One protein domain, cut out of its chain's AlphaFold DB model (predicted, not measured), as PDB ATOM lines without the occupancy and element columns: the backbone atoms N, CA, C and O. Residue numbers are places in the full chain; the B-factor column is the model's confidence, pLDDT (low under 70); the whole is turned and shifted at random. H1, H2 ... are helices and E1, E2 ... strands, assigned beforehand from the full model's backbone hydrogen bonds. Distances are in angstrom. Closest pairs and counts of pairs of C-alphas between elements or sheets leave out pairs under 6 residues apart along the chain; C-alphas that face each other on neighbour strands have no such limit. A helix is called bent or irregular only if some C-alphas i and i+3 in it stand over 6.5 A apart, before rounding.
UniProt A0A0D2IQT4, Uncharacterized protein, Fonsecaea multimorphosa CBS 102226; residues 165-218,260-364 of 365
ATOM      1  N   ILE A 165     -20.809   5.949  31.192       98.81
ATOM      2  CA  ILE A 165     -21.656   5.095  32.022       98.81
ATOM      3  C   ILE A 165     -20.831   3.881  32.451       98.81
ATOM      4  O   ILE A 165     -20.348   3.121  31.616       98.81
ATOM      5  N   LEU A 166     -20.676   3.692  33.758       98.62
ATOM      6  CA  LEU A 166     -19.917   2.598  34.356       98.62
ATOM      7  C   LEU A 166     -20.841   1.675  35.143       98.62
ATOM      8  O   LEU A 166     -21.571   2.131  36.022       98.62
ATOM      9  N   ILE A 167     -20.791   0.378  34.859       98.19
ATOM     10  CA  ILE A 167     -21.738  -0.613  35.375       98.19
ATOM     11  C   ILE A 167     -20.971  -1.689  36.133       98.19
ATOM     12  O   ILE A 167     -20.100  -2.354  35.585       98.19
ATOM     13  N   CYS A 168     -21.305  -1.903  37.399       96.69
ATOM     14  CA  CYS A 168     -20.684  -2.961  38.187       96.69
ATOM     15  C   CYS A 168     -21.049  -4.357  37.647       96.69
ATOM     16  O   CYS A 168     -22.216  -4.746  37.715       96.69
ATOM     17  N   SER A 169     -20.053  -5.134  37.207       95.81
ATOM     18  CA  SER A 169     -20.214  -6.498  36.659       95.81
ATOM     19  C   SER A 169     -19.443  -7.580  37.429       95.81
ATOM     20  O   SER A 169     -19.428  -8.735  37.022       95.81
ATOM     21  N   HIS A 170     -18.784  -7.221  38.532       93.56
ATOM     22  CA  HIS A 170     -17.781  -8.063  39.198       93.56
ATOM     23  C   HIS A 170     -18.370  -9.321  39.858       93.56
ATOM     24  O   HIS A 170     -18.790  -9.288  41.020       93.56
ATOM     25  N   HIS A 171     -18.377 -10.441  39.133       93.69
ATOM     26  CA  HIS A 171     -19.016 -11.693  39.542       93.69
ATOM     27  C   HIS A 171     -18.292 -12.354  40.715       93.69
ATOM     28  O   HIS A 171     -18.927 -12.734  41.699       93.69
ATOM     29  N   GLN A 172     -16.958 -12.430  40.645       92.12
ATOM     30  CA  GLN A 172     -16.123 -13.043  41.689       92.12
ATOM     31  C   GLN A 172     -16.232 -12.335  43.047       92.12
ATOM     32  O   GLN A 172     -15.831 -12.877  44.081       92.12
ATOM     33  N   ARG A 173     -16.737 -11.096  43.062       92.19
ATOM     34  CA  ARG A 173     -16.989 -10.334  44.287       92.19
ATOM     35  C   ARG A 173     -18.449 -10.383  44.721       92.19
ATOM     36  O   ARG A 173     -18.717 -10.521  45.911       92.19
ATOM     37  N   ASP A 174     -19.375 -10.262  43.775       93.19
ATOM     38  CA  ASP A 174     -20.814 -10.322  44.017       93.19
ATOM     39  C   ASP A 174     -21.518 -10.937  42.801       93.19
ATOM     40  O   ASP A 174     -21.632 -10.316  41.741       93.19
ATOM     41  N   SER A 175     -22.045 -12.153  42.963       93.44
ATOM     42  CA  SER A 175     -22.683 -12.899  41.872       93.44
ATOM     43  C   SER A 175     -23.849 -12.145  41.233       93.44
ATOM     44  O   SER A 175     -24.069 -12.265  40.029       93.44
ATOM     45  N   ARG A 176     -24.559 -11.308  41.999       93.75
ATOM     46  CA  ARG A 176     -25.665 -10.492  41.482       93.75
ATOM     47  C   ARG A 176     -25.163  -9.400  40.544       93.75
ATOM     48  O   ARG A 176     -25.852  -9.080  39.582       93.75
ATOM     49  N   CYS A 177     -23.976  -8.841  40.803       93.94
ATOM     50  CA  CYS A 177     -23.324  -7.916  39.874       93.94
ATOM     51  C   CYS A 177     -22.901  -8.651  38.599       93.94
ATOM     52  O   CYS A 177     -23.150  -8.150  37.512       93.94
ATOM     53  N   GLY A 178     -22.361  -9.866  38.730       94.25
ATOM     54  CA  GLY A 178     -22.018 -10.711  37.583       94.25
ATOM     55  C   GLY A 178     -23.198 -11.084  36.686       94.25
ATOM     56  O   GLY A 178     -23.040 -11.180  35.477       94.25
ATOM     57  N   ILE A 179     -24.387 -11.271  37.265       94.94
ATOM     58  CA  ILE A 179     -25.608 -11.580  36.506       94.94
ATOM     59  C   ILE A 179     -26.192 -10.312  35.871       94.94
ATOM     60  O   ILE A 179     -26.546 -10.310  34.696       94.94
ATOM     61  N   LEU A 180     -26.320  -9.235  36.648       95.94
ATOM     62  CA  LEU A 180     -27.052  -8.043  36.220       95.94
ATOM     63  C   LEU A 180     -26.206  -7.082  35.374       95.94
ATOM     64  O   LEU A 180     -26.754  -6.387  34.525       95.94
ATOM     65  N   GLY A 181     -24.891  -7.045  35.587       97.06
ATOM     66  CA  GLY A 181     -23.961  -6.156  34.888       97.06
ATOM     67  C   GLY A 181     -24.021  -6.293  33.363       97.06
ATOM     68  O   GLY A 181     -24.292  -5.287  32.707       97.06
ATOM     69  N   PRO A 182     -23.853  -7.503  32.790       97.75
ATOM     70  CA  PRO A 182     -23.950  -7.712  31.343       97.75
ATOM     71  C   PRO A 182     -25.318  -7.322  30.766       97.75
ATOM     72  O   PRO A 182     -25.384  -6.647  29.746       97.75
ATOM     73  N   LEU A 183     -26.412  -7.652  31.467       98.31
ATOM     74  CA  LEU A 183     -27.769  -7.295  31.034       98.31
ATOM     75  C   LEU A 183     -27.976  -5.777  30.971       98.31
ATOM     76  O   LEU A 183     -28.602  -5.275  30.042       98.31
ATOM     77  N   LEU A 184     -27.459  -5.043  31.960       98.62
ATOM     78  CA  LEU A 184     -27.508  -3.583  31.959       98.62
ATOM     79  C   LEU A 184     -26.624  -2.999  30.860       98.62
ATOM     80  O   LEU A 184     -27.053  -2.083  30.171       98.62
ATOM     81  N   HIS A 185     -25.409  -3.518  30.699       98.62
ATOM     82  CA  HIS A 185     -24.465  -3.059  29.686       98.62
ATOM     83  C   HIS A 185     -25.058  -3.150  28.276       98.62
ATOM     84  O   HIS A 185     -25.055  -2.159  27.543       98.62
ATOM     85  N   ASP A 186     -25.628  -4.301  27.930       98.56
ATOM     86  CA  ASP A 186     -26.234  -4.520  26.618       98.56
ATOM     87  C   ASP A 186     -27.465  -3.636  26.416       98.56
ATOM     88  O   ASP A 186     -27.635  -3.046  25.349       98.56
ATOM     89  N   GLU A 187     -28.292  -3.473  27.452       98.81
ATOM     90  CA  GLU A 187     -29.479  -2.626  27.383       98.81
ATOM     91  C   GLU A 187     -29.130  -1.137  27.240       98.81
ATOM     92  O   GLU A 187     -29.753  -0.443  26.438       98.81
ATOM     93  N   PHE A 188     -28.104  -0.640  27.944       98.81
ATOM     94  CA  PHE A 188     -27.610   0.733  27.779       98.81
ATOM     95  C   PHE A 188     -27.132   0.985  26.353       98.81
ATOM     96  O   PHE A 188     -27.552   1.966  25.739       98.81
ATOM     97  N   ARG A 189     -26.303   0.088  25.805       98.56
ATOM     98  CA  ARG A 189     -25.816   0.215  24.425       98.56
ATOM     99  C   ARG A 189     -26.962   0.173  23.422       98.56
ATOM    100  O   ARG A 189     -27.102   1.079  22.607       98.56
ATOM    101  N   ARG A 190     -27.845  -0.822  23.546       98.56
ATOM    102  CA  ARG A 190     -29.024  -0.980  22.689       98.56
ATOM    103  C   ARG A 190     -29.923   0.256  22.725       98.56
ATOM    104  O   ARG A 190     -30.369   0.708  21.670       98.56
ATOM    105  N   TYR A 191     -30.225   0.796  23.908       98.56
ATOM    106  CA  TYR A 191     -31.090   1.970  24.024       98.56
ATOM    107  C   TYR A 191     -30.434   3.202  23.397       98.56
ATOM    108  O   TYR A 191     -31.056   3.826  22.541       98.56
ATOM    109  N   VAL A 192     -29.172   3.498  23.730       98.00
ATOM    110  CA  VAL A 192     -28.421   4.624  23.146       98.00
ATOM    111  C   VAL A 192     -28.420   4.547  21.613       98.00
ATOM    112  O   VAL A 192     -28.858   5.487  20.948       98.00
ATOM    113  N   ASP A 193     -28.044   3.401  21.044       97.19
ATOM    114  CA  ASP A 193     -27.937   3.232  19.589       97.19
ATOM    115  C   ASP A 193     -29.298   3.192  18.877       97.19
ATOM    116  O   ASP A 193     -29.387   3.520  17.693       97.19
ATOM    117  N   SER A 194     -30.386   2.845  19.571       97.00
ATOM    118  CA  SER A 194     -31.748   2.842  19.004       97.00
ATOM    119  C   SER A 194     -32.514   4.153  19.213       97.00
ATOM    120  O   SER A 194     -33.461   4.428  18.473       97.00
ATOM    121  N   ARG A 195     -32.083   4.993  20.162       94.81
ATOM    122  CA  ARG A 195     -32.712   6.276  20.497       94.81
ATOM    123  C   ARG A 195     -32.823   7.176  19.269       94.81
ATOM    124  O   ARG A 195     -31.853   7.360  18.543       94.81
ATOM    125  N   LYS A 196     -33.974   7.788  19.008       93.50
ATOM    126  CA  LYS A 196     -34.069   8.759  17.905       93.50
ATOM    127  C   LYS A 196     -33.186   9.990  18.186       93.50
ATOM    128  O   LYS A 196     -32.887  10.258  19.354       93.50
ATOM    129  N   PRO A 197     -32.749  10.722  17.147       91.12
ATOM    130  CA  PRO A 197     -32.176  12.044  17.354       91.12
ATOM    131  C   PRO A 197     -33.126  12.910  18.190       91.12
ATOM    132  O   PRO A 197     -34.346  12.733  18.110       91.12
ATOM    133  N   ASP A 198     -32.576  13.796  19.016       85.38
ATOM    134  CA  ASP A 198     -33.389  14.791  19.715       85.38
ATOM    135  C   ASP A 198     -33.960  15.848  18.751       85.38
ATOM    136  O   ASP A 198     -33.762  15.789  17.533       85.38
ATOM    137  N   GLU A 199     -34.717  16.805  19.289       82.56
ATOM    138  CA  GLU A 199     -35.355  17.877  18.511       82.56
ATOM    139  C   GLU A 199     -34.332  18.740  17.752       82.56
ATOM    140  O   GLU A 199     -34.661  19.352  16.735       82.56
ATOM    141  N   GLN A 200     -33.081  18.742  18.212       75.81
ATOM    142  CA  GLN A 200     -31.950  19.463  17.646       75.81
ATOM    143  C   GLN A 200     -31.138  18.592  16.668       75.81
ATOM    144  O   GLN A 200     -30.136  19.051  16.117       75.81
ATOM    145  N   GLY A 201     -31.577  17.355  16.415       84.19
ATOM    146  CA  GLY A 201     -30.956  16.425  15.476       84.19
ATOM    147  C   GLY A 201     -29.717  15.714  16.019       84.19
ATOM    148  O   GLY A 201     -29.026  15.055  15.236       84.19
ATOM    149  N   VAL A 202     -29.430  15.806  17.324       86.62
ATOM    150  CA  VAL A 202     -28.306  15.103  17.952       86.62
ATOM    151  C   VAL A 202     -28.690  13.652  18.223       86.62
ATOM    152  O   VAL A 202     -29.652  13.342  18.930       86.62
ATOM    153  N   LYS A 203     -27.913  12.735  17.656       92.94
ATOM    154  CA  LYS A 203     -28.053  11.291  17.801       92.94
ATOM    155  C   LYS A 203     -27.010  10.781  18.791       92.94
ATOM    156  O   LYS A 203     -25.814  10.828  18.520       92.94
ATOM    157  N   LEU A 204     -27.463  10.247  19.925       94.44
ATOM    158  CA  LEU A 204     -26.563   9.520  20.817       94.44
ATOM    159  C   LEU A 204     -26.116   8.212  20.152       94.44
ATOM    160  O   LEU A 204     -26.930   7.525  19.523       94.44
ATOM    161  N   VAL A 205     -24.836   7.882  20.299       96.19
ATOM    162  CA  VAL A 205     -24.228   6.650  19.778       96.19
ATOM    163  C   VAL A 205     -23.238   6.072  20.779       96.19
ATOM    164  O   VAL A 205     -22.589   6.806  21.525       96.19
ATOM    165  N   THR A 206     -23.086   4.753  20.791       97.06
ATOM    166  CA  THR A 206     -21.988   4.098  21.503       97.06
ATOM    167  C   THR A 206     -20.805   3.820  20.575       97.06
ATOM    168  O   THR A 206     -20.966   3.749  19.352       97.06
ATOM    169  N   PRO A 207     -19.580   3.668  21.115       94.94
ATOM    170  CA  PRO A 207     -18.455   3.164  20.337       94.94
ATOM    171  C   PRO A 207     -18.764   1.805  19.691       94.94
ATOM    172  O   PRO A 207     -19.488   0.984  20.270       94.94
ATOM    173  N   ARG A 208     -18.193   1.559  18.501       91.81
ATOM    174  CA  ARG A 208     -18.487   0.368  17.683       91.81
ATOM    175  C   ARG A 208     -18.258  -0.929  18.456       91.81
ATOM    176  O   ARG A 208     -19.146  -1.780  18.474       91.81
ATOM    177  N   SER A 209     -17.100  -1.075  19.103       93.81
ATOM    178  CA  SER A 209     -16.838  -2.214  19.980       93.81
ATOM    179  C   SER A 209     -17.308  -1.930  21.413       93.81
ATOM    180  O   SER A 209     -17.102  -0.825  21.920       93.81
ATOM    181  N   PRO A 210     -17.866  -2.928  22.124       93.25
ATOM    182  CA  PRO A 210     -18.149  -2.858  23.560       93.25
ATOM    183  C   PRO A 210     -16.980  -2.423  24.452       93.25
ATOM    184  O   PRO A 210     -17.207  -1.864  25.520       93.25
ATOM    185  N   GLY A 211     -15.744  -2.707  24.037       92.31
ATOM    186  CA  GLY A 211     -14.538  -2.347  24.785       92.31
ATOM    187  C   GLY A 211     -13.934  -0.999  24.395       92.31
ATOM    188  O   GLY A 211     -12.988  -0.566  25.044       92.31
ATOM    189  N   ASP A 212     -14.428  -0.328  23.355       94.56
ATOM    190  CA  ASP A 212     -13.824   0.928  22.909       94.56
ATOM    191  C   ASP A 212     -14.181   2.078  23.859       94.56
ATOM    192  O   ASP A 212     -15.298   2.168  24.378       94.56
ATOM    193  N   PHE A 213     -13.232   2.996  24.040       94.25
ATOM    194  CA  PHE A 213     -13.427   4.239  24.778       94.25
ATOM    195  C   PHE A 213     -13.054   5.434  23.896       94.25
ATOM    196  O   PHE A 213     -11.915   5.549  23.444       94.25
ATOM    197  N   VAL A 214     -14.008   6.341  23.679       93.19
ATOM    198  CA  VAL A 214     -13.815   7.567  22.890       93.19
ATOM    199  C   VAL A 214     -13.690   8.741  23.855       93.19
ATOM    200  O   VAL A 214     -14.687   9.153  24.461       93.19
ATOM    201  N   ALA A 215     -12.476   9.277  24.023       88.69
ATOM    202  CA  ALA A 215     -12.241  10.381  24.955       88.69
ATOM    203  C   ALA A 215     -12.776  11.701  24.389       88.69
ATOM    204  O   ALA A 215     -13.490  12.409  25.098       88.69
ATOM    205  N   SER A 216     -12.492  11.979  23.112       85.81
ATOM    206  CA  SER A 216     -12.944  13.164  22.373       85.81
ATOM    207  C   SER A 216     -13.262  12.855  20.907       85.81
ATOM    208  O   SER A 216     -12.873  11.808  20.394       85.81
ATOM    209  N   GLU A 217     -13.956  13.761  20.208       69.62
ATOM    210  CA  GLU A 217     -14.339  13.573  18.792       69.62
ATOM    211  C   GLU A 217     -13.138  13.346  17.857       69.62
ATOM    212  O   GLU A 217     -13.230  12.579  16.903       69.62
ATOM    213  N   SER A 218     -11.976  13.928  18.176       63.38
ATOM    214  CA  SER A 218     -10.722  13.705  17.444       63.38
ATOM    215  C   SER A 218     -10.254  12.244  17.438       63.38
ATOM    216  O   SER A 218      -9.554  11.843  16.511       63.38
ATOM    217  N   SER A 260     -27.245  13.470  10.956       62.25
ATOM    218  CA  SER A 260     -27.508  13.787  12.358       62.25
ATOM    219  C   SER A 260     -26.175  13.947  13.091       62.25
ATOM    220  O   SER A 260     -25.334  13.050  13.009       62.25
ATOM    221  N   ILE A 261     -26.003  15.042  13.833       83.44
ATOM    222  CA  ILE A 261     -24.824  15.275  14.678       83.44
ATOM    223  C   ILE A 261     -24.747  14.130  15.693       83.44
ATOM    224  O   ILE A 261     -25.710  13.889  16.415       83.44
ATOM    225  N   GLN A 262     -23.639  13.392  15.741       89.19
ATOM    226  CA  GLN A 262     -23.497  12.259  16.659       89.19
ATOM    227  C   GLN A 262     -22.805  12.688  17.951       89.19
ATOM    228  O   GLN A 262     -21.767  13.334  17.906       89.19
ATOM    229  N   ALA A 263     -23.351  12.284  19.097       91.06
ATOM    230  CA  ALA A 263     -22.713  12.464  20.397       91.06
ATOM    231  C   ALA A 263     -22.426  11.097  21.026       91.06
ATOM    232  O   ALA A 263     -23.330  10.284  21.234       91.06
ATOM    233  N   HIS A 264     -21.153  10.835  21.322       94.94
ATOM    234  CA  HIS A 264     -20.720   9.545  21.851       94.94
ATOM    235  C   HIS A 264     -21.046   9.395  23.341       94.94
ATOM    236  O   HIS A 264     -20.814  10.301  24.136       94.94
ATOM    237  N   VAL A 265     -21.510   8.207  23.736       97.31
ATOM    238  CA  VAL A 265     -21.679   7.787  25.133       97.31
ATOM    239  C   VAL A 265     -20.877   6.509  25.360       97.31
ATOM    240  O   VAL A 265     -21.175   5.458  24.791       97.31
ATOM    241  N   ASN A 266     -19.852   6.586  26.207       98.38
ATOM    242  CA  ASN A 266     -19.057   5.426  26.593       98.38
ATOM    243  C   ASN A 266     -19.847   4.582  27.602       98.38
ATOM    244  O   ASN A 266     -20.331   5.113  28.600       98.38
ATOM    245  N   VAL A 267     -19.954   3.274  27.377       98.62
ATOM    246  CA  VAL A 267     -20.616   2.336  28.297       98.62
ATOM    247  C   VAL A 267     -19.622   1.234  28.629       98.62
ATOM    248  O   VAL A 267     -19.202   0.508  27.738       98.62
ATOM    249  N   GLY A 268     -19.220   1.137  29.895       98.19
ATOM    250  CA  GLY A 268     -18.203   0.196  30.354       98.19
ATOM    251  C   GLY A 268     -18.657  -0.594  31.570       98.19
ATOM    252  O   GLY A 268     -19.348  -0.085  32.453       98.19
ATOM    253  N   MET A 269     -18.233  -1.849  31.643       98.44
ATOM    254  CA  MET A 269     -18.336  -2.648  32.857       98.44
ATOM    255  C   MET A 269     -17.147  -2.368  33.776       98.44
ATOM    256  O   MET A 269     -16.039  -2.133  33.299       98.44
ATOM    257  N   ILE A 270     -17.364  -2.396  35.091       98.12
ATOM    258  CA  ILE A 270     -16.341  -2.114  36.100       98.12
ATOM    259  C   ILE A 270     -16.337  -3.129  37.242       98.12
ATOM    260  O   ILE A 270     -17.350  -3.771  37.551       98.12
ATOM    261  N   SER A 271     -15.180  -3.234  37.899       96.81
ATOM    262  CA  SER A 271     -15.033  -3.991  39.149       96.81
ATOM    263  C   SER A 271     -15.951  -3.469  40.257       96.81
ATOM    264  O   SER A 271     -16.568  -2.410  40.138       96.81
ATOM    265  N   HIS A 272     -16.065  -4.234  41.343       93.38
ATOM    266  CA  HIS A 272     -17.112  -4.027  42.332       93.38
ATOM    267  C   HIS A 272     -17.119  -2.605  42.898       93.38
ATOM    268  O   HIS A 272     -16.120  -2.122  43.434       93.38
ATOM    269  N   VAL A 273     -18.284  -1.963  42.831       90.31
ATOM    270  CA  VAL A 273     -18.546  -0.674  43.466       90.31
ATOM    271  C   VAL A 273     -19.798  -0.756  44.328       90.31
ATOM    272  O   VAL A 273     -20.802  -1.365  43.959       90.31
ATOM    273  N   GLY A 274     -19.738  -0.112  45.491       75.56
ATOM    274  CA  GLY A 274     -20.814  -0.122  46.470       75.56
ATOM    275  C   GLY A 274     -20.617  -1.167  47.565       75.56
ATOM    276  O   GLY A 274     -19.583  -1.815  47.676       75.56
ATOM    277  N   GLY A 275     -21.597  -1.249  48.460       66.75
ATOM    278  CA  GLY A 275     -21.624  -2.291  49.484       66.75
ATOM    279  C   GLY A 275     -22.431  -3.488  48.996       66.75
ATOM    280  O   GLY A 275     -23.318  -3.326  48.159       66.75
ATOM    281  N   HIS A 276     -22.233  -4.650  49.621       61.44
ATOM    282  CA  HIS A 276     -22.917  -5.912  49.293       61.44
ATOM    283  C   HIS A 276     -24.445  -5.883  49.540       61.44
ATOM    284  O   HIS A 276     -25.108  -6.919  49.557       61.44
ATOM    285  N   LYS A 277     -25.043  -4.710  49.757       70.94
ATOM    286  CA  LYS A 277     -26.482  -4.554  49.963       70.94
ATOM    287  C   LYS A 277     -27.249  -4.580  48.634       70.94
ATOM    288  O   LYS A 277     -28.348  -5.122  48.615       70.94
ATOM    289  N   TRP A 278     -26.682  -4.062  47.535       72.31
ATOM    290  CA  TRP A 278     -27.411  -3.825  46.276       72.31
ATOM    291  C   TRP A 278     -26.614  -4.229  45.028       72.31
ATOM    292  O   TRP A 278     -25.429  -3.917  44.934       72.31
ATOM    293  N   ALA A 279     -27.294  -4.851  44.061       87.00
ATOM    294  CA  ALA A 279     -26.805  -5.042  42.692       87.00
ATOM    295  C   ALA A 279     -27.293  -3.909  41.770       87.00
ATOM    296  O   ALA A 279     -28.091  -3.063  42.188       87.00
ATOM    297  N   GLY A 280     -26.814  -3.894  40.524       94.81
ATOM    298  CA  GLY A 280     -27.202  -2.885  39.535       94.81
ATOM    299  C   GLY A 280     -26.657  -1.510  39.901       94.81
ATOM    300  O   GLY A 280     -27.409  -0.540  39.955       94.81
ATOM    301  N   ASN A 281     -25.372  -1.455  40.264       96.06
ATOM    302  CA  ASN A 281     -24.675  -0.200  40.529       96.06
ATOM    303  C   ASN A 281     -24.232   0.407  39.196       96.06
ATOM    304  O   ASN A 281     -23.505  -0.244  38.446       96.06
ATOM    305  N   VAL A 282     -24.666   1.638  38.933       97.50
ATOM    306  CA  VAL A 282     -24.379   2.383  37.702       97.50
ATOM    307  C   VAL A 282     -23.889   3.774  38.072       97.50
ATOM    308  O   VAL A 282     -24.555   4.467  38.837       97.50
ATOM    309  N   ILE A 283     -22.739   4.191  37.552       97.94
ATOM    310  CA  ILE A 283     -22.216   5.550  37.707       97.94
ATOM    311  C   ILE A 283     -22.273   6.240  36.349       97.94
ATOM    312  O   ILE A 283     -21.775   5.697  35.370       97.94
ATOM    313  N   VAL A 284     -22.860   7.429  36.294       98.56
ATOM    314  CA  VAL A 284     -22.945   8.261  35.092       98.56
ATOM    315  C   VAL A 284     -22.079   9.494  35.303       98.56
ATOM    316  O   VAL A 284     -22.391  10.318  36.158       98.56
ATOM    317  N   TYR A 285     -20.996   9.624  34.543       98.56
ATOM    318  CA  TYR A 285     -20.163  10.823  34.511       98.56
ATOM    319  C   TYR A 285     -20.531  11.688  33.314       98.56
ATOM    320  O   TYR A 285     -20.491  11.214  32.177       98.56
ATOM    321  N   ILE A 286     -20.845  12.958  33.571       97.81
ATOM    322  CA  ILE A 286     -21.128  13.949  32.535       97.81
ATOM    323  C   ILE A 286     -19.979  14.962  32.482       97.81
ATOM    324  O   ILE A 286     -19.768  15.681  33.457       97.81
ATOM    325  N   PRO A 287     -19.222  15.039  31.376       96.19
ATOM    326  CA  PRO A 287     -18.114  15.977  31.231       96.19
ATOM    327  C   PRO A 287     -18.515  17.448  31.388       96.19
ATOM    328  O   PRO A 287     -19.635  17.813  31.030       96.19
ATOM    329  N   PRO A 288     -17.603  18.326  31.849       93.94
ATOM    330  CA  PRO A 288     -17.856  19.765  31.945       93.94
ATOM    331  C   PRO A 288     -18.204  20.412  30.600       93.94
ATOM    332  O   PRO A 288     -18.929  21.398  30.551       93.94
ATOM    333  N   THR A 289     -17.677  19.850  29.511       90.75
ATOM    334  CA  THR A 289     -17.881  20.326  28.138       90.75
ATOM    335  C   THR A 289     -19.120  19.730  27.477       90.75
ATOM    336  O   THR A 289     -19.439  20.107  26.352       90.75
ATOM    337  N   PHE A 290     -19.801  18.780  28.125       89.38
ATOM    338  CA  PHE A 290     -21.006  18.189  27.562       89.38
ATOM    339  C   PHE A 290     -22.149  19.199  27.654       89.38
ATOM    340  O   PHE A 290     -22.440  19.747  28.721       89.38
ATOM    341  N   THR A 291     -22.794  19.456  26.521       81.75
ATOM    342  CA  THR A 291     -23.924  20.377  26.436       81.75
ATOM    343  C   THR A 291     -25.148  19.610  25.981       81.75
ATOM    344  O   THR A 291     -25.085  18.780  25.078       81.75
ATOM    345  N   THR A 292     -26.277  19.900  26.610       64.81
ATOM    346  CA  THR A 292     -27.586  19.497  26.105       64.81
ATOM    347  C   THR A 292     -28.291  20.758  25.682       64.81
ATOM    348  O   THR A 292     -28.576  21.622  26.513       64.81
ATOM    349  N   ARG A 293     -28.575  20.877  24.387       61.25
ATOM    350  CA  ARG A 293     -29.426  21.941  23.857       61.25
ATOM    351  C   ARG A 293     -30.884  21.615  24.187       61.25
ATOM    352  O   ARG A 293     -31.668  21.291  23.316       61.25
ATOM    353  N   SER A 294     -31.216  21.626  25.473       47.41
ATOM    354  CA  SER A 294     -32.585  21.478  25.958       47.41
ATOM    355  C   SER A 294     -33.287  22.832  25.866       47.41
ATOM    356  O   SER A 294     -32.934  23.764  26.590       47.41
ATOM    357  N   ASP A 295     -34.307  22.928  25.016       42.53
ATOM    358  CA  ASP A 295     -35.177  24.104  24.891       42.53
ATOM    359  C   ASP A 295     -36.302  24.131  25.949       42.53
ATOM    360  O   ASP A 295     -37.331  24.790  25.778       42.53
ATOM    361  N   HIS A 296     -36.158  23.424  27.076       43.75
ATOM    362  CA  HIS A 296     -37.191  23.382  28.114       43.75
ATOM    363  C   HIS A 296     -36.775  24.097  29.394       43.75
ATOM    364  O   HIS A 296     -36.061  23.560  30.233       43.75
ATOM    365  N   HIS A 297     -37.328  25.307  29.508       39.44
ATOM    366  CA  HIS A 297     -37.352  26.224  30.641       39.44
ATOM    367  C   HIS A 297     -35.975  26.557  31.248       39.44
ATOM    368  O   HIS A 297     -35.337  25.716  31.877       39.44
ATOM    369  N   PRO A 298     -35.521  27.818  31.144       42.28
ATOM    370  CA  PRO A 298     -34.300  28.217  31.815       42.28
ATOM    371  C   PRO A 298     -34.452  28.012  33.328       42.28
ATOM    372  O   PRO A 298     -35.544  28.273  33.854       42.28
ATOM    373  N   PRO A 299     -33.383  27.593  34.035       46.34
ATOM    374  CA  PRO A 299     -33.373  27.647  35.490       46.34
ATOM    375  C   PRO A 299     -33.742  29.069  35.946       46.34
ATOM    376  O   PRO A 299     -33.477  30.033  35.213       46.34
ATOM    377  N   PRO A 300     -34.385  29.222  37.121       41.22
ATOM    378  CA  PRO A 300     -34.731  30.539  37.639       41.22
ATOM    379  C   PRO A 300     -33.481  31.429  37.637       41.22
ATOM    380  O   PRO A 300     -32.383  30.929  37.895       41.22
ATOM    381  N   PRO A 301     -33.616  32.720  37.295       41.38
ATOM    382  CA  PRO A 301     -32.470  33.589  37.095       41.38
ATOM    383  C   PRO A 301     -31.638  33.665  38.378       41.38
ATOM    384  O   PRO A 301     -32.055  34.272  39.363       41.38
ATOM    385  N   SER A 302     -30.444  33.073  38.356       52.47
ATOM    386  CA  SER A 302     -29.330  33.587  39.141       52.47
ATOM    387  C   SER A 302     -28.821  34.851  38.443       52.47
ATOM    388  O   SER A 302     -28.824  34.941  37.210       52.47
ATOM    389  N   SER A 303     -28.423  35.850  39.230       49.44
ATOM    390  CA  SER A 303     -28.003  37.188  38.781       49.44
ATOM    391  C   SER A 303     -26.883  37.196  37.735       49.44
ATOM    392  O   SER A 303     -26.690  38.201  37.057       49.44
ATOM    393  N   ASP A 304     -26.182  36.077  37.568       52.16
ATOM    394  CA  ASP A 304     -24.921  36.009  36.832       52.16
ATOM    395  C   ASP A 304     -25.102  35.560  35.366       52.16
ATOM    396  O   ASP A 304     -24.157  35.595  34.581       52.16
ATOM    397  N   ASN A 305     -26.320  35.177  34.955       50.19
ATOM    398  CA  ASN A 305     -26.580  34.509  33.668       50.19
ATOM    399  C   ASN A 305     -27.093  35.409  32.525       50.19
ATOM    400  O   ASN A 305     -27.422  34.914  31.444       50.19
ATOM    401  N   MET A 306     -27.174  36.730  32.718       48.94
ATOM    402  CA  MET A 306     -27.692  37.636  31.680       48.94
ATOM    403  C   MET A 306     -26.704  37.837  30.515       48.94
ATOM    404  O   MET A 306     -27.129  38.045  29.380       48.94
ATOM    405  N   SER A 307     -25.396  37.717  30.768       52.47
ATOM    406  CA  SER A 307     -24.331  37.893  29.768       52.47
ATOM    407  C   SER A 307     -24.114  36.666  28.870       52.47
ATOM    408  O   SER A 307     -23.755  36.824  27.706       52.47
ATOM    409  N   GLN A 308     -24.389  35.450  29.359       50.06
ATOM    410  CA  GLN A 308     -24.164  34.206  28.601       50.06
ATOM    411  C   GLN A 308     -25.176  33.983  27.466       50.06
ATOM    412  O   GLN A 308     -24.875  33.303  26.494       50.06
ATOM    413  N   ARG A 309     -26.366  34.591  27.528       50.59
ATOM    414  CA  ARG A 309     -27.365  34.476  26.448       50.59
ATOM    415  C   ARG A 309     -27.004  35.256  25.184       50.59
ATOM    416  O   ARG A 309     -27.515  34.932  24.118       50.59
ATOM    417  N   ALA A 310     -26.153  36.275  25.294       52.91
ATOM    418  CA  ALA A 310     -25.775  37.128  24.169       52.91
ATOM    419  C   ALA A 310     -24.680  36.512  23.276       52.91
ATOM    420  O   ALA A 310     -24.486  36.978  22.157       52.91
ATOM    421  N   SER A 311     -23.976  35.470  23.740       60.91
ATOM    422  CA  SER A 311     -22.838  34.862  23.034       60.91
ATOM    423  C   SER A 311     -23.208  33.697  22.105       60.91
ATOM    424  O   SER A 311     -22.342  33.203  21.390       60.91
ATOM    425  N   GLY A 312     -24.465  33.233  22.106       62.38
ATOM    426  CA  GLY A 312     -24.912  32.098  21.282       62.38
ATOM    427  C   GLY A 312     -24.358  30.727  21.707       62.38
ATOM    428  O   GLY A 312     -24.633  29.724  21.044       62.38
ATOM    429  N   VAL A 313     -23.606  30.664  22.812       63.50
ATOM    430  CA  VAL A 313     -23.063  29.421  23.374       63.50
ATOM    431  C   VAL A 313     -24.179  28.682  24.128       63.50
ATOM    432  O   VAL A 313     -24.847  29.297  24.963       63.50
ATOM    433  N   PRO A 314     -24.422  27.385  23.854       67.50
ATOM    434  CA  PRO A 314     -25.414  26.602  24.587       67.50
ATOM    435  C   PRO A 314     -25.130  26.597  26.094       67.50
ATOM    436  O   PRO A 314     -23.960  26.527  26.480       67.50
ATOM    437  N   PRO A 315     -26.163  26.629  26.956       76.38
ATOM    438  CA  PRO A 315     -25.946  26.456  28.383       76.38
ATOM    439  C   PRO A 315     -25.300  25.085  28.655       76.38
ATOM    440  O   PRO A 315     -25.595  24.110  27.952       76.38
ATOM    441  N   PRO A 316     -24.423  24.989  29.669       83.69
ATOM    442  CA  PRO A 316     -23.836  23.715  30.054       83.69
ATOM    443  C   PRO A 316     -24.923  22.745  30.520       83.69
ATOM    444  O   PRO A 316     -25.976  23.152  31.020       83.69
ATOM    445  N   HIS A 317     -24.652  21.446  30.387       91.88
ATOM    446  CA  HIS A 317     -25.521  20.421  30.950       91.88
ATOM    447  C   HIS A 317     -25.744  20.665  32.460       91.88
ATOM    448  O   HIS A 317     -24.774  20.956  33.163       91.88
ATOM    449  N   PRO A 318     -26.963  20.498  33.015       94.19
ATOM    450  CA  PRO A 318     -27.214  20.741  34.445       94.19
ATOM    451  C   PRO A 318     -26.335  19.914  35.399       94.19
ATOM    452  O   PRO A 318     -26.070  20.329  36.523       94.19
ATOM    453  N   LEU A 319     -25.865  18.751  34.938       95.75
ATOM    454  CA  LEU A 319     -24.937  17.867  35.655       95.75
ATOM    455  C   LEU A 319     -23.496  17.933  35.114       95.75
ATOM    456  O   LEU A 319     -22.727  16.999  35.325       95.75
ATOM    457  N   ALA A 320     -23.130  18.976  34.365       95.38
ATOM    458  CA  ALA A 320     -21.795  19.126  33.788       95.38
ATOM    459  C   ALA A 320     -20.701  19.029  34.867       95.38
ATOM    460  O   ALA A 320     -20.753  19.681  35.910       95.38
ATOM    461  N   GLY A 321     -19.707  18.182  34.610       96.12
ATOM    462  CA  GLY A 321     -18.611  17.875  35.524       96.12
ATOM    463  C   GLY A 321     -18.979  16.945  36.684       96.12
ATOM    464  O   GLY A 321     -18.136  16.701  37.544       96.12
ATOM    465  N   MET A 322     -20.205  16.418  36.746       97.31
ATOM    466  CA  MET A 322     -20.666  15.599  37.868       97.31
ATOM    467  C   MET A 322     -20.618  14.099  37.562       97.31
ATOM    468  O   MET A 322     -20.729  13.661  36.416       97.31
ATOM    469  N   GLY A 323     -20.491  13.299  38.621       97.38
ATOM    470  CA  GLY A 323     -20.733  11.860  38.616       97.38
ATOM    471  C   GLY A 323     -21.965  11.515  39.446       97.38
ATOM    472  O   GLY A 323     -22.013  11.829  40.633       97.38
ATOM    473  N   ILE A 324     -22.947  10.844  38.854       97.56
ATOM    474  CA  ILE A 324     -24.191  10.432  39.512       97.56
ATOM    475  C   ILE A 324     -24.183   8.928  39.711       97.56
ATOM    476  O   ILE A 324     -23.955   8.178  38.766       97.56
ATOM    477  N   TRP A 325     -24.442   8.471  40.934       95.81
ATOM    478  CA  TRP A 325     -24.434   7.054  41.258       95.81
ATOM    479  C   TRP A 325     -25.842   6.536  41.554       95.81
ATOM    480  O   TRP A 325     -26.527   6.980  42.479       95.81
ATOM    481  N   TYR A 326     -26.236   5.532  40.778       96.44
ATOM    482  CA  TYR A 326     -27.468   4.778  40.908       96.44
ATOM    483  C   TYR A 326     -27.213   3.366  41.437       96.44
ATOM    484  O   TYR A 326     -26.175   2.753  41.184       96.44
ATOM    485  N   GLY A 327     -28.187   2.826  42.168       94.94
ATOM    486  CA  GLY A 327     -28.172   1.441  42.636       94.94
ATOM    487  C   GLY A 327     -29.564   0.825  42.608       94.94
ATOM    488  O   GLY A 327     -30.556   1.538  42.765       94.94
ATOM    489  N   ARG A 328     -29.641  -0.508  42.505       94.50
ATOM    490  CA  ARG A 328     -30.875  -1.251  42.173       94.50
ATOM    491  C   ARG A 328     -31.385  -0.948  40.759       94.50
ATOM    492  O   ARG A 328     -32.586  -0.986  40.505       94.50
ATOM    493  N   VAL A 329     -30.475  -0.613  39.847       97.31
ATOM    494  CA  VAL A 329     -30.815  -0.433  38.435       97.31
ATOM    495  C   VAL A 329     -31.148  -1.799  37.834       97.31
ATOM    496  O   VAL A 329     -30.486  -2.786  38.123       97.31
ATOM    497  N   GLU A 330     -32.179  -1.839  36.999       97.62
ATOM    498  CA  GLU A 330     -32.663  -3.001  36.252       97.62
ATOM    499  C   GLU A 330     -32.785  -2.554  34.786       97.62
ATOM    500  O   GLU A 330     -32.870  -1.343  34.556       97.62
ATOM    501  N   PRO A 331     -32.848  -3.467  33.800       98.38
ATOM    502  CA  PRO A 331     -32.960  -3.092  32.388       98.38
ATOM    503  C   PRO A 331     -34.091  -2.089  32.102       98.38
ATOM    504  O   PRO A 331     -33.883  -1.110  31.397       98.38
ATOM    505  N   ARG A 332     -35.250  -2.231  32.764       98.12
ATOM    506  CA  ARG A 332     -36.385  -1.295  32.627       98.12
ATOM    507  C   ARG A 332     -36.080   0.160  33.015       98.12
ATOM    508  O   ARG A 332     -36.840   1.050  32.664       98.12
ATOM    509  N   HIS A 333     -35.022   0.402  33.788       98.69
ATOM    510  CA  HIS A 333     -34.640   1.741  34.239       98.69
ATOM    511  C   HIS A 333     -33.682   2.441  33.259       98.69
ATOM    512  O   HIS A 333     -33.439   3.636  33.415       98.69
ATOM    513  N   VAL A 334     -33.121   1.725  32.276       98.81
ATOM    514  CA  VAL A 334     -32.100   2.255  31.357       98.81
ATOM    515  C   VAL A 334     -32.613   3.448  30.561       98.81
ATOM    516  O   VAL A 334     -31.957   4.486  30.543       98.81
ATOM    517  N   GLU A 335     -33.801   3.325  29.969       98.38
ATOM    518  CA  GLU A 335     -34.468   4.417  29.254       98.38
ATOM    519  C   GLU A 335     -34.565   5.676  30.123       98.38
ATOM    520  O   GLU A 335     -34.129   6.753  29.721       98.38
ATOM    521  N   GLY A 336     -35.056   5.525  31.356       98.19
ATOM    522  CA  GLY A 336     -35.162   6.631  32.302       98.19
ATOM    523  C   GLY A 336     -33.810   7.283  32.583       98.19
ATOM    524  O   GLY A 336     -33.719   8.504  32.566       98.19
ATOM    525  N   ILE A 337     -32.755   6.497  32.816       98.69
ATOM    526  CA  ILE A 337     -31.412   7.031  33.103       98.69
ATOM    527  C   ILE A 337     -30.860   7.803  31.897       98.69
ATOM    528  O   ILE A 337     -30.289   8.878  32.074       98.69
ATOM    529  N   ILE A 338     -31.046   7.299  30.676       98.19
ATOM    530  CA  ILE A 338     -30.609   8.012  29.471       98.19
ATOM    531  C   ILE A 338     -31.397   9.315  29.303       98.19
ATOM    532  O   ILE A 338     -30.795  10.387  29.252       98.19
ATOM    533  N   GLU A 339     -32.728   9.259  29.295       96.38
ATOM    534  CA  GLU A 339     -33.541  10.443  29.003       96.38
ATOM    535  C   GLU A 339     -33.533  11.473  30.135       96.38
ATOM    536  O   GLU A 339     -33.450  12.672  29.886       96.38
ATOM    537  N   GLN A 340     -33.606  11.044  31.394       96.62
ATOM    538  CA  GLN A 340     -33.610  11.979  32.518       96.62
ATOM    539  C   GLN A 340     -32.202  12.482  32.816       96.62
ATOM    540  O   GLN A 340     -32.006  13.687  32.935       96.62
ATOM    541  N   THR A 341     -31.208  11.601  32.918       97.31
ATOM    542  CA  THR A 341     -29.894  11.986  33.456       97.31
ATOM    543  C   THR A 341     -28.919  12.434  32.388       97.31
ATOM    544  O   THR A 341     -28.288  13.470  32.571       97.31
ATOM    545  N   VAL A 342     -28.786  11.681  31.293       96.19
ATOM    546  CA  VAL A 342     -27.822  12.010  30.230       96.19
ATOM    547  C   VAL A 342     -28.349  13.129  29.332       96.19
ATOM    548  O   VAL A 342     -27.575  13.984  28.923       96.19
ATOM    549  N   VAL A 343     -29.651  13.140  29.036       93.75
ATOM    550  CA  VAL A 343     -30.253  14.117  28.113       93.75
ATOM    551  C   VAL A 343     -30.811  15.347  28.836       93.75
ATOM    552  O   VAL A 343     -30.648  16.464  28.356       93.75
ATOM    553  N   GLN A 344     -31.493  15.182  29.974       92.94
ATOM    554  CA  GLN A 344     -32.168  16.303  30.653       92.94
ATOM    555  C   GLN A 344     -31.416  16.851  31.873       92.94
ATOM    556  O   GLN A 344     -31.854  17.844  32.455       92.94
ATOM    557  N   GLY A 345     -30.323  16.216  32.304       94.88
ATOM    558  CA  GLY A 345     -29.602  16.608  33.515       94.88
ATOM    559  C   GLY A 345     -30.402  16.478  34.814       94.88
ATOM    560  O   GLY A 345     -30.149  17.197  35.778       94.88
ATOM    561  N   LYS A 346     -31.371  15.563  34.851       95.88
ATOM    562  CA  LYS A 346     -32.215  15.262  36.008       95.88
ATOM    563  C   LYS A 346     -31.791  13.961  36.678       95.88
ATOM    564  O   LYS A 346     -31.458  12.965  36.035       95.88
ATOM    565  N   VAL A 347     -31.848  13.963  38.004       97.19
ATOM    566  CA  VAL A 347     -31.546  12.785  38.817       97.19
ATOM    567  C   VAL A 347     -32.831  12.025  39.133       97.19
ATOM    568  O   VAL A 347     -33.799  12.610  39.605       97.19
ATOM    569  N   ILE A 348     -32.809  10.710  38.917       97.88
ATOM    570  CA  ILE A 348     -33.867   9.786  39.337       97.88
ATOM    571  C   ILE A 348     -33.702   9.477  40.832       97.88
ATOM    572  O   ILE A 348     -32.835   8.687  41.222       97.88
ATOM    573  N   GLU A 349     -34.497  10.138  41.671       96.62
ATOM    574  CA  GLU A 349     -34.387  10.117  43.136       96.62
ATOM    575  C   GLU A 349     -34.423   8.694  43.715       96.62
ATOM    576  O   GLU A 349     -33.573   8.319  44.525       96.62
ATOM    577  N   GLU A 350     -35.339   7.846  43.250       95.81
ATOM    578  CA  GLU A 350     -35.536   6.498  43.782       95.81
ATOM    579  C   GLU A 350     -34.325   5.572  43.552       95.81
ATOM    580  O   GLU A 350     -34.028   4.661  44.349       95.81
ATOM    581  N   LEU A 351     -33.564   5.829  42.488       96.00
ATOM    582  CA  LEU A 351     -32.356   5.082  42.153       96.00
ATOM    583  C   LEU A 351     -31.105   5.702  42.774       96.00
ATOM    584  O   LEU A 351     -30.109   4.992  42.927       96.00
ATOM    585  N   PHE A 352     -31.134   6.988  43.138       95.75
ATOM    586  CA  PHE A 352     -29.961   7.751  43.561       95.75
ATOM    587  C   PHE A 352     -29.342   7.207  44.851       95.75
ATOM    588  O   PHE A 352     -30.025   6.881  45.826       95.75
ATOM    589  N   ARG A 353     -28.014   7.070  44.865       93.50
ATOM    590  CA  ARG A 353     -27.236   6.584  46.021       93.50
ATOM    591  C   ARG A 353     -26.117   7.536  46.433       93.50
ATOM    592  O   ARG A 353     -25.422   7.256  47.413       93.50
ATOM    593  N   GLY A 354     -25.957   8.636  45.709       93.69
ATOM    594  CA  GLY A 354     -24.948   9.659  45.929       93.69
ATOM    595  C   GLY A 354     -24.422  10.200  44.607       93.69
ATOM    596  O   GLY A 354     -24.679   9.649  43.538       93.69
ATOM    597  N   GLY A 355     -23.658  11.274  44.683       94.50
ATOM    598  CA  GLY A 355     -22.948  11.805  43.533       94.50
ATOM    599  C   GLY A 355     -21.680  12.521  43.953       94.50
ATOM    600  O   GLY A 355     -21.367  12.621  45.142       94.50
ATOM    601  N   ILE A 356     -20.959  13.003  42.960       95.00
ATOM    602  CA  ILE A 356     -19.740  13.769  43.122       95.00
ATOM    603  C   ILE A 356     -19.783  14.964  42.173       95.00
ATOM    604  O   ILE A 356     -20.106  14.802  40.998       95.00
ATOM    605  N   SER A 357     -19.524  16.164  42.683       92.94
ATOM    606  CA  SER A 357     -19.483  17.378  41.866       92.94
ATOM    607  C   SER A 357     -18.188  17.460  41.045       92.94
ATOM    608  O   SER A 357     -17.254  16.681  41.251       92.94
ATOM    609  N   ALA A 358     -18.085  18.461  40.167       85.94
ATOM    610  CA  ALA A 358     -16.833  18.799  39.475       85.94
ATOM    611  C   ALA A 358     -15.694  19.119  40.454       85.94
ATOM    612  O   ALA A 358     -14.520  18.866  40.194       85.94
ATOM    613  N   THR A 359     -16.061  19.632  41.624       84.50
ATOM    614  CA  THR A 359     -15.158  19.898  42.729       84.50
ATOM    615  C   THR A 359     -15.035  18.659  43.631       84.50
ATOM    616  O   THR A 359     -14.578  18.754  44.749       84.50
ATOM    617  N   GLY A 360     -15.416  17.442  43.260       83.94
ATOM    618  CA  GLY A 360     -15.224  16.296  44.166       83.94
ATOM    619  C   GLY A 360     -16.040  16.355  45.473       83.94
ATOM    620  O   GLY A 360     -15.813  15.547  46.372       83.94
ATOM    621  N   GLU A 361     -16.970  17.307  45.609       88.62
ATOM    622  CA  GLU A 361     -17.872  17.388  46.757       88.62
ATOM    623  C   GLU A 361     -18.948  16.319  46.640       88.62
ATOM    624  O   GLU A 361     -19.443  16.008  45.556       88.62
ATOM    625  N   ILE A 362     -19.324  15.753  47.780       90.94
ATOM    626  CA  ILE A 362     -20.251  14.630  47.826       90.94
ATOM    627  C   ILE A 362     -21.679  15.161  47.740       90.94
ATOM    628  O   ILE A 362     -22.138  15.871  48.632       90.94
ATOM    629  N   LEU A 363     -22.404  14.734  46.713       91.19
ATOM    630  CA  LEU A 363     -23.820  15.033  46.534       91.19
ATOM    631  C   LEU A 363     -24.670  13.997  47.273       91.19
ATOM    632  O   LEU A 363     -24.434  12.785  47.172       91.19
ATOM    633  N   ARG A 364     -25.670  14.474  48.014       89.31
ATOM    634  CA  ARG A 364     -26.659  13.669  48.745       89.31
ATOM    635  C   ARG A 364     -28.039  14.304  48.576       89.31
ATOM    636  O   ARG A 364     -28.112  15.512  48.368       89.31
TER     637      ARG A 364
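This is residues 165 to 218 and 260 to 364 of the 365 residues of an uncharacterized protein of Fonsecaea multimorphosa CBS 102226 (UniProt A0A0D2IQT4). A twisted five-stranded sheet has two helices, H1 and H3, over one face and no named helix over the other. E3, one strand of the small two-stranded sheet E2 E3, runs on into E4 at one edge of the large sheet, while residues 306 to 312, which include the short helix H2, stick out at one end of the long axis. The printed part has 159 residues with three named helices and seven named strands, in the order E1 H1 E2 E3 E4 E5 H2 E6 H3 E7; the class is mixed, though under half of the residues are in named elements. The large sheet runs E4 E1 E5 E6 E7 and is mixed, and E2 and E3 are parallel. The whole is compact by its radius of gyration of the C-alphas, 16.4 A, yet elongated in outline, spanning 54 by 35 by 27 A.

E1, residues 165 to 168, begins at C-alpha 165 (-21.656, 5.095, 32.022). H1, residues 175 to 194, is 29.2 A long and only just irregular, with C-alphas 179 and 182 6.7 A apart. E2 is residues 203 to 205, E3 262 to 264, E4 266 to 270, 12.4 A long, and E5 282 to 285. H2 is residues 308 to 311, with C-alpha 308 at (-24.164, 34.206, 28.601), and E6 is 323 to 326. H3, residues 331 to 343, is 17.9 A long and only just irregular, with C-alphas 332 and 335 6.9 A apart. E7, residues 352 to 356, is 11.9 A long and ends at C-alpha 356 (-19.740, 13.769, 43.122).

E4 and E1 are parallel, with N 165 and O 266 2.8 A apart. The other neighbour pairs of the large sheet, E4 E1 E5 E6 E7, are antiparallel: E1 and E5 with N 166 and O 283 at 2.8 A, E5 and E6 with N 284 and O 324 at 2.8 A, E6 and E7 with N 325 and O 354 at 2.9 A. H1 is over E4 and E1 at a height over the sheet of 8.7 A, along the strands. H3, on the same face, is over E5 at 10.1 A. Residues 183 to 192 of H1 touch H3 at a steep tilt of 53 degrees, the same way; the closest C-alphas, of Leu 184 and Pro 331, are 5.5 A apart. In the parallel pair E2 and E3, N 205 and O 263 are 3.0 A apart. O i to N i+4 pairs are within hydrogen-bond range in 14 of 16 cases in H1 and 6 of 9 in H3; H2 is too short for such a pair.

The C-alphas farthest apart, of Gln 172 and Ala 310, are 54.0 A apart. Residues 219 to 259 are not printed, and C-alphas 218 and 260 are 17.5 A apart across this cut. The links E4 to E5, E5 to H2 and H2 to E6 are long. Mean pLDDT of the printed part is 86.7; 28 residues are under 70, among them residues 292 to 314.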